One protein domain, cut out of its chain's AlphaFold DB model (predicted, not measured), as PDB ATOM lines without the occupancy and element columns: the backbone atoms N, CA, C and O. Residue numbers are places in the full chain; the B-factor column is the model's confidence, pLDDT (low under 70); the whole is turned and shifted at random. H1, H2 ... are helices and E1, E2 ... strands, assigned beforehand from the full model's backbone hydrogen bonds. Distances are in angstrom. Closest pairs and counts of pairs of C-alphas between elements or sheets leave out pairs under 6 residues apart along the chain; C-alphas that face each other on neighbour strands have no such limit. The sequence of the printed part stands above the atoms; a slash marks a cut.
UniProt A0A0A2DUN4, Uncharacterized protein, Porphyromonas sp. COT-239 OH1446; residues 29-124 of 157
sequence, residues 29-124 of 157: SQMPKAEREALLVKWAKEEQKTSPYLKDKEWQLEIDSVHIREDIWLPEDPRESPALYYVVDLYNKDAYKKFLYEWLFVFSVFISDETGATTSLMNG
ATOM      1  N   SER A  29      16.333  41.602  40.832       78.94
ATOM      2  CA  SER A  29      16.364  40.319  41.538       78.94
ATOM      3  C   SER A  29      14.978  39.793  41.920       78.94
ATOM      4  O   SER A  29      14.795  38.587  42.066       78.94
ATOM      5  N   GLN A  30      13.984  40.676  42.027       83.50
ATOM      6  CA  GLN A  30      12.594  40.329  42.327       83.50
ATOM      7  C   GLN A  30      11.765  40.046  41.065       83.50
ATOM      8  O   GLN A  30      10.604  39.646  41.177       83.50
ATOM      9  N   MET A  31      12.328  40.252  39.871       84.44
ATOM     10  CA  MET A  31      11.682  39.913  38.604       84.44
ATOM     11  C   MET A  31      11.841  38.420  38.278       84.44
ATOM     12  O   MET A  31      12.855  37.807  38.633       84.44
ATOM     13  N   PRO A  32      10.885  37.826  37.537       89.56
ATOM     14  CA  PRO A  32      11.064  36.508  36.943       89.56
ATOM     15  C   PRO A  32      12.346  36.456  36.108       89.56
ATOM     16  O   PRO A  32      12.620  37.368  35.329       89.56
ATOM     17  N   LYS A  33      13.112  35.364  36.229       87.12
ATOM     18  CA  LYS A  33      14.427  35.222  35.582       87.12
ATOM     19  C   LYS A  33      14.396  35.545  34.081       87.12
ATOM     20  O   LYS A  33      15.210  36.331  33.619       87.12
ATOM     21  N   ALA A  34      13.423  35.009  33.345       88.06
ATOM     22  CA  ALA A  34      13.298  35.252  31.908       88.06
ATOM     23  C   ALA A  34      12.992  36.724  31.562       88.06
ATOM     24  O   ALA A  34      13.522  37.254  30.588       88.06
ATOM     25  N   GLU A  35      12.161  37.397  32.364       84.94
ATOM     26  CA  GLU A  35      11.831  38.818  32.184       84.94
ATOM     27  C   GLU A  35      13.044  39.702  32.492       84.94
ATOM     28  O   GLU A  35      13.377  40.600  31.714       84.94
ATOM     29  N   ARG A  36      13.754  39.385  33.581       86.12
ATOM     30  CA  ARG A  36      15.008  40.033  33.963       86.12
ATOM     31  C   ARG A  36      16.050  39.913  32.858       86.12
ATOM     32  O   ARG A  36      16.579  40.924  32.413       86.12
ATOM     33  N   GLU A  37      16.336  38.700  32.398       86.69
ATOM     34  CA  GLU A  37      17.352  38.456  31.371       86.69
ATOM     35  C   GLU A  37      17.008  39.168  30.058       86.69
ATOM     36  O   GLU A  37      17.869  39.829  29.481       86.69
ATOM     37  N   ALA A  38      15.745  39.132  29.623       87.06
ATOM     38  CA  ALA A  38      15.306  39.856  28.430       87.06
ATOM     39  C   ALA A  38      15.531  41.375  28.549       87.06
ATOM     40  O   ALA A  38      15.978  42.015  27.592       87.06
ATOM     41  N   LEU A  39      15.251  41.950  29.723       85.12
ATOM     42  CA  LEU A  39      15.475  43.366  30.004       85.12
ATOM     43  C   LEU A  39      16.970  43.716  30.016       85.12
ATOM     44  O   LEU A  39      17.372  44.680  29.365       85.12
ATOM     45  N   LEU A  40      17.789  42.900  30.683       83.62
ATOM     46  CA  LEU A  40      19.245  43.051  30.740       83.62
ATOM     47  C   LEU A  40      19.868  43.015  29.337       83.62
ATOM     48  O   LEU A  40      20.655  43.894  28.988       83.62
ATOM     49  N   VAL A  41      19.463  42.059  28.490       86.94
ATOM     50  CA  VAL A  41      19.924  41.979  27.093       86.94
ATOM     51  C   VAL A  41      19.508  43.211  26.298       86.94
ATOM     52  O   VAL A  41      20.302  43.739  25.517       86.94
ATOM     53  N   LYS A  42      18.267  43.679  26.465       85.06
ATOM     54  CA  LYS A  42      17.781  44.872  25.768       85.06
ATOM     55  C   LYS A  42      18.631  46.092  26.122       85.06
ATOM     56  O   LYS A  42      19.118  46.759  25.211       85.06
ATOM     57  N   TRP A  43      18.840  46.349  27.410       82.62
ATOM     58  CA  TRP A  43      19.648  47.479  27.863       82.62
ATOM     59  C   TRP A  43      21.097  47.369  27.414       82.62
ATOM     60  O   TRP A  43      21.642  48.350  26.922       82.62
ATOM     61  N   ALA A  44      21.699  46.180  27.472       80.44
ATOM     62  CA  ALA A  44      23.067  45.993  27.001       80.44
ATOM     63  C   ALA A  44      23.224  46.328  25.505       80.44
ATOM     64  O   ALA A  44      24.189  46.976  25.102       80.44
ATOM     65  N   LYS A  45      22.241  45.956  24.675       81.19
ATOM     66  CA  LYS A  45      22.206  46.308  23.245       81.19
ATOM     67  C   LYS A  45      22.010  47.806  23.005       81.19
ATOM     68  O   LYS A  45      22.555  48.354  22.050       81.19
ATOM     69  N   GLU A  46      21.195  48.469  23.820       81.31
ATOM     70  CA  GLU A  46      20.984  49.920  23.742       81.31
ATOM     71  C   GLU A  46      22.246  50.689  24.162       81.31
ATOM     72  O   GLU A  46      22.659  51.635  23.486       81.31
ATOM     73  N   GLU A  47      22.922  50.210  25.202       77.62
ATOM     74  CA  GLU A  47      24.200  50.732  25.671       77.62
ATOM     75  C   GLU A  47      25.296  50.561  24.603       77.62
ATOM     76  O   GLU A  47      26.003  51.514  24.284       77.62
ATOM     77  N   GLN A  48      25.370  49.404  23.934       76.19
ATOM     78  CA  GLN A  48      26.295  49.173  22.815       76.19
ATOM     79  C   GLN A  48      26.103  50.191  21.680       76.19
ATOM     80  O   GLN A  48      27.074  50.748  21.171       76.19
ATOM     81  N   LYS A  49      24.853  50.480  21.298       75.00
ATOM     82  CA  LYS A  49      24.536  51.444  20.226       75.00
ATOM     83  C   LYS A  49      24.933  52.876  20.563       75.00
ATOM     84  O   LYS A  49      25.195  53.662  19.656       75.00
ATOM     85  N   THR A  50      24.905  53.227  21.845       70.56
ATOM     86  CA  THR A  50      25.204  54.582  22.328       70.56
ATOM     87  C   THR A  50      26.633  54.724  22.853       70.56
ATOM     88  O   THR A  50      27.054  55.833  23.195       70.56
ATOM     89  N   SER A  51      27.390  53.622  22.865       66.94
ATOM     90  CA  SER A  51      28.762  53.561  23.339       66.94
ATOM     91  C   SER A  51      29.677  54.474  22.517       66.94
ATOM     92  O   SER A  51      29.727  54.366  21.285       66.94
ATOM     93  N   PRO A  52      30.460  55.351  23.170       61.72
ATOM     94  CA  PRO A  52      31.398  56.219  22.472       61.72
ATOM     95  C   PRO A  52      32.505  55.438  21.750       61.72
ATOM     96  O   PRO A  52      33.078  55.966  20.800       61.72
ATOM     97  N   TYR A  53      32.769  54.197  22.168       58.28
ATOM     98  CA  TYR A  53      33.784  53.311  21.591       58.28
ATOM     99  C   TYR A  53      33.355  52.692  20.254       58.28
ATOM    100  O   TYR A  53      34.197  52.243  19.487       58.28
ATOM    101  N   LEU A  54      32.050  52.690  19.961       60.34
ATOM    102  CA  LEU A  54      31.456  52.080  18.765       60.34
ATOM    103  C   LEU A  54      30.793  53.130  17.855       60.34
ATOM    104  O   LEU A  54      29.886  52.817  17.087       60.34
ATOM    105  N   LYS A  55      31.225  54.400  17.958       53.38
ATOM    106  CA  LYS A  55      30.660  55.546  17.215       53.38
ATOM    107  C   LYS A  55      30.749  55.406  15.697       53.38
ATOM    108  O   LYS A  55      29.899  55.942  14.987       53.38
ATOM    109  N   ASP A  56      31.740  54.679  15.205       57.94
ATOM    110  CA  ASP A  56      31.855  54.364  13.790       57.94
ATOM    111  C   ASP A  56      30.904  53.196  13.457       57.94
ATOM    112  O   ASP A  56      30.959  52.118  14.049       57.94
ATOM    113  N   LYS A  57      29.982  53.410  12.507       54.22
ATOM    114  CA  LYS A  57      28.909  52.446  12.172       54.22
ATOM    115  C   LYS A  57      29.422  51.070  11.736       54.22
ATOM    116  O   LYS A  57      28.680  50.097  11.825       54.22
ATOM    117  N   GLU A  58      30.674  50.983  11.295       51.84
ATOM    118  CA  GLU A  58      31.337  49.725  10.937       51.84
ATOM    119  C   GLU A  58      31.564  48.788  12.139       51.84
ATOM    120  O   GLU A  58      31.812  47.597  11.940       51.84
ATOM    121  N   TRP A  59      31.434  49.299  13.371       53.03
ATOM    122  CA  TRP A  59      31.632  48.557  14.622       53.03
ATOM    123  C   TRP A  59      30.332  48.246  15.368       53.03
ATOM    124  O   TRP A  59      30.376  47.732  16.486       53.03
ATOM    125  N   GLN A  60      29.166  48.502  14.764       60.03
ATOM    126  CA  GLN A  60      27.905  47.911  15.226       60.03
ATOM    127  C   GLN A  60      27.883  46.433  14.837       60.03
ATOM    128  O   GLN A  60      27.256  46.009  13.871       60.03
ATOM    129  N   LEU A  61      28.671  45.671  15.581       62.31
ATOM    130  CA  LEU A  61      28.917  44.260  15.385       62.31
ATOM    131  C   LEU A  61      27.662  43.449  15.732       62.31
ATOM    132  O   LEU A  61      27.050  43.656  16.783       62.31
ATOM    133  N   GLU A  62      27.282  42.529  14.844       72.69
ATOM    134  CA  GLU A  62      26.162  41.613  15.066       72.69
ATOM    135  C   GLU A  62      26.425  40.744  16.305       72.69
ATOM    136  O   GLU A  62      27.512  40.212  16.486       72.69
ATOM    137  N   ILE A  63      25.463  40.619  17.212       77.94
ATOM    138  CA  ILE A  63      25.694  39.866  18.450       77.94
ATOM    139  C   ILE A  63      25.431  38.387  18.180       77.94
ATOM    140  O   ILE A  63      24.280  37.992  18.008       77.94
ATOM    141  N   ASP A  64      26.485  37.576  18.200       76.81
ATOM    142  CA  ASP A  64      26.418  36.124  18.015       76.81
ATOM    143  C   ASP A  64      25.867  35.404  19.244       76.81
ATOM    144  O   ASP A  64      25.167  34.398  19.137       76.81
ATOM    145  N   SER A  65      26.239  35.877  20.433       82.38
ATOM    146  CA  SER A  65      25.794  35.284  21.692       82.38
ATOM    147  C   SER A  65      25.831  36.293  22.832       82.38
ATOM    148  O   SER A  65      26.559  37.284  22.783       82.38
ATOM    149  N   VAL A  66      25.010  36.037  23.849       85.12
ATOM    150  CA  VAL A  66      24.914  36.851  25.061       85.12
ATOM    151  C   VAL A  66      25.143  35.950  26.261       85.12
ATOM    152  O   VAL A  66      24.519  34.894  26.362       85.12
ATOM    153  N   HIS A  67      26.009  36.375  27.172       84.25
ATOM    154  CA  HIS A  67      26.172  35.744  28.473       84.25
ATOM    155  C   HIS A  67      25.769  36.733  29.562       84.25
ATOM    156  O   HIS A  67      26.067  37.919  29.476       84.25
ATOM    157  N   ILE A  68      25.050  36.247  30.569       85.12
ATOM    158  CA  ILE A  68      24.602  37.051  31.702       85.12
ATOM    159  C   ILE A  68      25.133  36.368  32.949       85.12
ATOM    160  O   ILE A  68      24.872  35.183  33.164       85.12
ATOM    161  N   ARG A  69      25.858  37.121  33.768       85.19
ATOM    162  CA  ARG A  69      26.351  36.670  35.067       85.19
ATOM    163  C   ARG A  69      25.930  37.643  36.156       85.19
ATOM    164  O   ARG A  69      25.815  38.843  35.924       85.19
ATOM    165  N   GLU A  70      25.677  37.098  37.332       83.69
ATOM    166  CA  GLU A  70      25.390  37.857  38.546       83.69
ATOM    167  C   GLU A  70      26.703  38.006  39.315       83.69
ATOM    168  O   GLU A  70      27.440  37.030  39.461       83.69
ATOM    169  N   ASP A  71      27.011  39.218  39.763       77.38
ATOM    170  CA  ASP A  71      28.227  39.524  40.510       77.38
ATOM    171  C   ASP A  71      27.890  40.380  41.731       77.38
ATOM    172  O   ASP A  71      27.004  41.238  41.685       77.38
ATOM    173  N   ILE A  72      28.579  40.134  42.840       73.75
ATOM    174  CA  ILE A  72      28.396  40.895  44.074       73.75
ATOM    175  C   ILE A  72      29.614  41.785  44.223       73.75
ATOM    176  O   ILE A  72      30.714  41.318  44.513       73.75
ATOM    177  N   TRP A  73      29.400  43.084  44.068       72.00
ATOM    178  CA  TRP A  73      30.416  44.049  44.423       72.00
ATOM    179  C   TRP A  73      30.487  44.158  45.942       72.00
ATOM    180  O   TRP A  73      29.481  44.407  46.619       72.00
ATOM    181  N   LEU A  74      31.691  43.958  46.459       70.50
ATOM    182  CA  LEU A  74      32.013  44.140  47.860       70.50
ATOM    183  C   LEU A  74      32.791  45.456  47.984       70.50
ATOM    184  O   LEU A  74      33.909  45.522  47.467       70.50
ATOM    185  N   PRO A  75      32.223  46.496  48.618       67.12
ATOM    186  CA  PRO A  75      32.938  47.746  48.840       67.12
ATOM    187  C   PRO A  75      34.176  47.532  49.713       67.12
ATOM    188  O   PRO A  75      34.173  46.706  50.628       67.12
ATOM    189  N   GLU A  76      35.217  48.328  49.469       69.94
ATOM    190  CA  GLU A  76      36.381  48.394  50.361       69.94
ATOM    191  C   GLU A  76      36.043  49.100  51.686       69.94
ATOM    192  O   GLU A  76      36.621  48.774  52.725       69.94
ATOM    193  N   ASP A  77      35.086  50.041  51.673       69.75
ATOM    194  CA  ASP A  77      34.563  50.669  52.889       69.75
ATOM    195  C   ASP A  77      33.489  49.770  53.534       69.75
ATOM    196  O   ASP A  77      32.409  49.589  52.968       69.75
ATOM    197  N   PRO A  78      33.714  49.246  54.752       68.88
ATOM    198  CA  PRO A  78      32.770  48.357  55.430       68.88
ATOM    199  C   PRO A  78      31.453  49.034  55.852       68.88
ATOM    200  O   PRO A  78      30.564  48.364  56.378       68.88
ATOM    201  N   ARG A  79      31.317  50.357  55.685       69.56
ATOM    202  CA  ARG A  79      30.067  51.100  55.921       69.56
ATOM    203  C   ARG A  79      29.133  51.075  54.715       69.56
ATOM    204  O   ARG A  79      27.952  51.388  54.864       69.56
ATOM    205  N   GLU A  80      29.649  50.730  53.545       64.94
ATOM    206  CA  GLU A  80      28.856  50.565  52.338       64.94
ATOM    207  C   GLU A  80      28.301  49.141  52.271       64.94
ATOM    208  O   GLU A  80      28.914  48.173  52.725       64.94
ATOM    209  N   SER A  81      27.084  49.004  51.749       69.31
ATOM    210  CA  SER A  81      26.457  47.690  51.619       69.31
ATOM    211  C   SER A  81      26.921  47.013  50.330       69.31
ATOM    212  O   SER A  81      26.997  47.686  49.301       69.31
ATOM    213  N   PRO A  82      27.169  45.691  50.349       69.31
ATOM    214  CA  PRO A  82      27.353  44.917  49.131       69.31
ATOM    215  C   PRO A  82      26.225  45.186  48.141       69.31
ATOM    216  O   PRO A  82      25.051  45.204  48.523       69.31
ATOM    217  N   ALA A  83      26.577  45.353  46.874       72.38
ATOM    218  CA  ALA A  83      25.614  45.625  45.823       72.38
ATOM    219  C   ALA A  83      25.659  44.518  44.768       72.38
ATOM    220  O   ALA A  83      26.724  44.090  44.322       72.38
ATOM    221  N   LEU A  84      24.475  44.029  44.397       75.25
ATOM    222  CA  LEU A  84      24.313  43.051  43.328       75.25
ATOM    223  C   LEU A  84      24.334  43.777  41.980       75.25
ATOM    224  O   LEU A  84      23.601  44.750  41.768       75.25
ATOM    225  N   TYR A  85      25.140  43.262  41.062       78.12
ATOM    226  CA  TYR A  85      25.212  43.711  39.683       78.12
ATOM    227  C   TYR A  85      25.007  42.535  38.738       78.12
ATOM    228  O   TYR A  85      25.359  41.392  39.026       78.12
ATOM    229  N   TYR A  86      24.459  42.835  37.571       79.38
ATOM    230  CA  TYR A  86      24.434  41.917  36.446       79.38
ATOM    231  C   TYR A  86      25.486  42.370  35.449       79.38
ATOM    232  O   TYR A  86      25.508  43.542  35.072       79.38
ATOM    233  N   VAL A  87      26.334  41.450  35.008       82.19
ATOM    234  CA  VAL A  87      27.259  41.682  33.902       82.19
ATOM    235  C   VAL A  87      26.715  40.965  32.679       82.19
ATOM    236  O   VAL A  87      26.491  39.753  32.700       82.19
ATOM    237  N   VAL A  88      26.463  41.732  31.625       82.31
ATOM    238  CA  VAL A  88      25.965  41.242  30.344       82.31
ATOM    239  C   VAL A  88      27.082  41.347  29.323       82.31
ATOM    240  O   VAL A  88      27.458  42.444  28.918       82.31
ATOM    241  N   ASP A  89      27.592  40.202  28.905       82.19
ATOM    242  CA  ASP A  89      28.654  40.070  27.921       82.19
ATOM    243  C   ASP A  89      28.034  39.824  26.539       82.19
ATOM    244  O   ASP A  89      27.350  38.820  26.310       82.19
ATOM    245  N   LEU A  90      28.255  40.756  25.610       79.75
ATOM    246  CA  LEU A  90      27.845  40.638  24.213       79.75
ATOM    247  C   LEU A  90      29.042  40.184  23.376       79.75
ATOM    248  O   LEU A  90      30.041  40.902  23.279       79.75
ATOM    249  N   TYR A  91      28.926  39.011  22.754       75.56
ATOM    250  CA  TYR A  91      29.987  38.413  21.949       75.56
ATOM    251  C   TYR A  91      29.721  38.602  20.462       75.56
ATOM    252  O   TYR A  91      28.610  38.349  19.987       75.56
ATOM    253  N   ASN A  92      30.777  38.942  19.726       72.88
ATOM    254  CA  ASN A  92      30.804  38.891  18.270       72.88
ATOM    255  C   ASN A  92      32.021  38.070  17.795       72.88
ATOM    256  O   ASN A  92      33.164  38.349  18.163       72.88
ATOM    257  N   LYS A  93      31.773  37.049  16.973       66.94
ATOM    258  CA  LYS A  93      32.768  36.118  16.423       66.94
ATOM    259  C   LYS A  93      33.553  36.712  15.259       66.94
ATOM    260  O   LYS A  93      34.700  36.333  15.056       66.94
ATOM    261  N   ASP A  94      32.976  37.636  14.498       59.62
ATOM    262  CA  ASP A  94      33.634  38.277  13.350       59.62
ATOM    263  C   ASP A  94      34.594  39.413  13.738       59.62
ATOM    264  O   ASP A  94      35.488  39.769  12.965       59.62
ATOM    265  N   ALA A  95      34.502  39.915  14.968       56.28
ATOM    266  CA  ALA A  95      35.452  40.837  15.569       56.28
ATOM    267  C   ALA A  95      36.852  40.205  15.635       56.28
ATOM    268  O   ALA A  95      37.851  40.871  15.376       56.28
ATOM    269  N   TYR A  96      36.916  38.885  15.852       47.66
ATOM    270  CA  TYR A  96      38.149  38.091  15.838       47.66
ATOM    271  C   TYR A  96      38.986  38.308  14.567       47.66
ATOM    272  O   TYR A  96      40.209  38.417  14.628       47.66
ATOM    273  N   LYS A  97      38.339  38.419  13.398       45.44
ATOM    274  CA  LYS A  97      39.038  38.511  12.106       45.44
ATOM    275  C   LYS A  97      39.631  39.889  11.829       45.44
ATOM    276  O   LYS A  97      40.591  39.984  11.072       45.44
ATOM    277  N   LYS A  98      39.053  40.952  12.392       44.94
ATOM    278  CA  LYS A  98      39.449  42.336  12.078       44.94
ATOM    279  C   LYS A  98      40.512  42.897  13.020       44.94
ATOM    280  O   LYS A  98      41.207  43.830  12.639       44.94
ATOM    281  N   PHE A  99      40.655  42.330  14.214       47.81
ATOM    282  CA  PHE A  99      41.455  42.939  15.274       47.81
ATOM    283  C   PHE A  99      42.749  42.199  15.635       47.81
ATOM    284  O   PHE A  99      43.478  42.707  16.474       47.81
ATOM    285  N   LEU A 100      43.089  41.071  14.992       42.72
ATOM    286  CA  LEU A 100      44.410  40.412  15.115       42.72
ATOM    287  C   LEU A 100      44.880  40.104  16.559       42.72
ATOM    288  O   LEU A 100      46.069  39.898  16.788       42.72
ATOM    289  N   TYR A 101      43.966  40.022  17.527       38.47
ATOM    290  CA  TYR A 101      44.263  39.640  18.908       38.47
ATOM    291  C   TYR A 101      43.314  38.518  19.346       38.47
ATOM    292  O   TYR A 101      42.113  38.581  19.097       38.47
ATOM    293  N   GLU A 102      43.865  37.494  20.005       34.22
ATOM    294  CA  GLU A 102      43.205  36.230  20.402       34.22
ATOM    295  C   GLU A 102      42.078  36.362  21.441       34.22
ATOM    296  O   GLU A 102      41.519  35.363  21.891       34.22
ATOM    297  N   TRP A 103      41.704  37.579  21.820       39.56
ATOM    298  CA  TRP A 103      40.668  37.803  22.815       39.56
ATOM    299  C   TRP A 103      39.363  38.122  22.091       39.56
ATOM    300  O   TRP A 103      39.241  39.139  21.412       39.56
ATOM    301  N   LEU A 104      38.404  37.198  22.206       52.00
ATOM    302  CA  LEU A 104      37.003  37.389  21.827       52.00
ATOM    303  C   LEU A 104      36.564  38.799  22.246       52.00
ATOM    304  O   LEU A 104      36.638  39.123  23.428       52.00
ATOM    305  N   PHE A 105      36.134  39.642  21.305       55.38
ATOM    306  CA  PHE A 105      35.631  40.967  21.661       55.38
ATOM    307  C   PHE A 105      34.375  40.800  22.503       55.38
ATOM    308  O   PHE A 105      33.361  40.287  22.020       55.38
ATOM    309  N   VAL A 106      34.461  41.240  23.756       64.31
ATOM    310  CA  VAL A 106      33.336  41.267  24.683       64.31
ATOM    311  C   VAL A 106      33.014  42.718  24.997       64.31
ATOM    312  O   VAL A 106      33.826  43.449  25.565       64.31
ATOM    313  N   PHE A 107      31.812  43.142  24.621       71.00
ATOM    314  CA  PHE A 107      31.227  44.352  25.178       71.00
ATOM    315  C   PHE A 107      30.480  43.951  26.448       71.00
ATOM    316  O   PHE A 107      29.468  43.256  26.373       71.00
ATOM    317  N   SER A 108      31.012  44.342  27.603       77.62
ATOM    318  CA  SER A 108      30.445  44.024  28.910       77.62
ATOM    319  C   SER A 108      29.648  45.215  29.422       77.62
ATOM    320  O   SER A 108      30.154  46.334  29.493       77.62
ATOM    321  N   VAL A 109      28.401  44.980  29.811       72.75
ATOM    322  CA  VAL A 109      27.538  45.995  30.423       72.75
ATOM    323  C   VAL A 109      27.230  45.585  31.849       72.75
ATOM    324  O   VAL A 109      26.680  44.513  32.083       72.75
ATOM    325  N   PHE A 110      27.578  46.446  32.794       77.06
ATOM    326  CA  PHE A 110      27.310  46.273  34.214       77.06
ATOM    327  C   PHE A 110      26.024  47.010  34.554       77.06
ATOM    328  O   PHE A 110      25.866  48.175  34.190       77.06
ATOM    329  N   ILE A 111      25.106  46.330  35.235       76.00
ATOM    330  CA  ILE A 111      23.761  46.826  35.521       76.00
ATOM    331  C   ILE A 111      23.475  46.639  37.011       76.00
ATOM    332  O   ILE A 111      23.467  45.512  37.501       76.00
ATOM    333  N   SER A 112      23.229  47.731  37.733       78.88
ATOM    334  CA  SER A 112      22.878  47.701  39.160       78.88
ATOM    335  C   SER A 112      21.490  47.092  39.389       78.88
ATOM    336  O   SER A 112      20.515  47.526  38.773       78.88
ATOM    337  N   ASP A 113      21.383  46.141  40.324       75.88
ATOM    338  CA  ASP A 113      20.117  45.491  40.699       75.88
ATOM    339  C   ASP A 113      19.074  46.459  41.270       75.88
ATOM    340  O   ASP A 113      17.875  46.328  41.012       75.88
ATOM    341  N   GLU A 114      19.539  47.433  42.054       69.94
ATOM    342  CA  GLU A 114      18.678  48.348  42.805       69.94
ATOM    343  C   GLU A 114      18.192  49.521  41.958       69.94
ATOM    344  O   GLU A 114      17.043  49.951  42.069       69.94
ATOM    345  N   THR A 115      19.077  50.054  41.116       70.25
ATOM    346  CA  THR A 115      18.843  51.323  40.417       70.25
ATOM    347  C   THR A 115      18.647  51.158  38.916       70.25
ATOM    348  O   THR A 115      18.122  52.067  38.274       70.25
ATOM    349  N   GLY A 116      19.070  50.028  38.341       67.88
ATOM    350  CA  GLY A 116      19.180  49.859  36.895       67.88
ATOM    351  C   GLY A 116      20.272  50.728  36.263       67.88
ATOM    352  O   GLY A 116      20.293  50.866  35.043       67.88
ATOM    353  N   ALA A 117      21.159  51.340  37.061       69.88
ATOM    354  CA  ALA A 117      22.290  52.104  36.541       69.88
ATOM    355  C   ALA A 117      23.175  51.207  35.671       69.88
ATOM    356  O   ALA A 117      23.544  50.112  36.101       69.88
ATOM    357  N   THR A 118      23.496  51.682  34.467       67.06
ATOM    358  CA  THR A 118      24.308  50.960  33.489       67.06
ATOM    359  C   THR A 118      25.675  51.620  33.336       67.06
ATOM    360  O   THR A 118      25.781  52.844  33.283       67.06
ATOM    361  N   THR A 119      26.729  50.813  33.240       68.88
ATOM    362  CA  THR A 119      28.027  51.239  32.701       68.88
ATOM    363  C   THR A 119      28.508  50.210  31.690       68.88
ATOM    364  O   THR A 119      28.280  49.011  31.864       68.88
ATOM    365  N   SER A 120      29.134  50.666  30.611       66.38
ATOM    366  CA  SER A 120      29.647  49.801  29.555       66.38
ATOM    367  C   SER A 120      31.162  49.838  29.480       66.38
ATOM    368  O   SER A 120      31.779  50.901  29.495       66.38
ATOM    369  N   LEU A 121      31.753  48.655  29.343       66.25
ATOM    370  CA  LEU A 121      33.173  48.455  29.120       66.25
ATOM    371  C   LEU A 121      33.369  47.630  27.850       66.25
ATOM    372  O   LEU A 121      32.704  46.620  27.619       66.25
ATOM    373  N   MET A 122      34.309  48.062  27.019       60.25
ATOM    374  CA  MET A 122      34.780  47.274  25.890       60.25
ATOM    375  C   MET A 122      36.039  46.533  26.334       60.25
ATOM    376  O   MET A 122      37.095  47.141  26.475       60.25
ATOM    377  N   ASN A 123      35.929  45.224  26.565       54.16
ATOM    378  CA  ASN A 123      37.061  44.401  26.975       54.16
ATOM    379  C   ASN A 123      37.921  44.040  25.750       54.16
ATOM    380  O   ASN A 123      37.762  42.993  25.129       54.16
ATOM    381  N   GLY A 124      38.826  44.957  25.401       51.44
ATOM    382  CA  GLY A 124      40.160  44.671  24.861       51.44
ATOM    383  C   GLY A 124      41.203  45.062  25.920       51.44
ATOM    384  O   GLY A 124      40.820  45.603  26.950       51.44
TER     385      GLY A 124
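What this domain is: This is residues 29 to 124 of the 157 residues of an uncharacterized protein of Porphyromonas sp. COT-239 OH1446 (UniProt A0A0A2DUN4). One long helix, H1, packs across one face of a strongly twisted four-stranded sheet, whose other face is bare; tiny H2 lies off one end. The printed part has 96 residues, in the order H1 E1 E2 H2 E3 E4. The antiparallel sheet runs E1 E2 E3 E4; the class is mixed, in two layers. It is only just compact, close to loose: radius of gyration of the C-alphas 14.7 A, spans 45 by 31 by 22 A.

Where its parts are: H1, residues 33 to 50, begins at C-alpha (14.427, 35.222, 35.582) and is 25.8 A long. E1 is 65 to 73, 24.8 A; E2 83 to 92, 28.8 A; H2 95 to 99; E3 105 to 112, 22.7 A; E4 118 to 123, ending at C-alpha (37.061, 44.401, 26.975).

How they stand to each other: H1 is on the sheet at a height of 8.4 A, across the strands; its closest C-alphas to E3 are Ala 44 and Val 109, 5.6 A. Within hydrogen-bond range are N 69 and O 87, 2.9 A, in the hairpin E1 and E2; N 88 and O 109, 2.8 A, between E2 and E3; N 110 and O 119, 2.8 A, in the hairpin E3 and E4. In H1 and H2 every O i to N i+4 pair is within range.

The domain as a whole: The farthest C-alphas, Arg 79 and Lys 97, are 46.5 A apart. The printed part has no cut; the link H1 to E1 is long. Among 43 residues with pLDDT under 70 are 93 to 106.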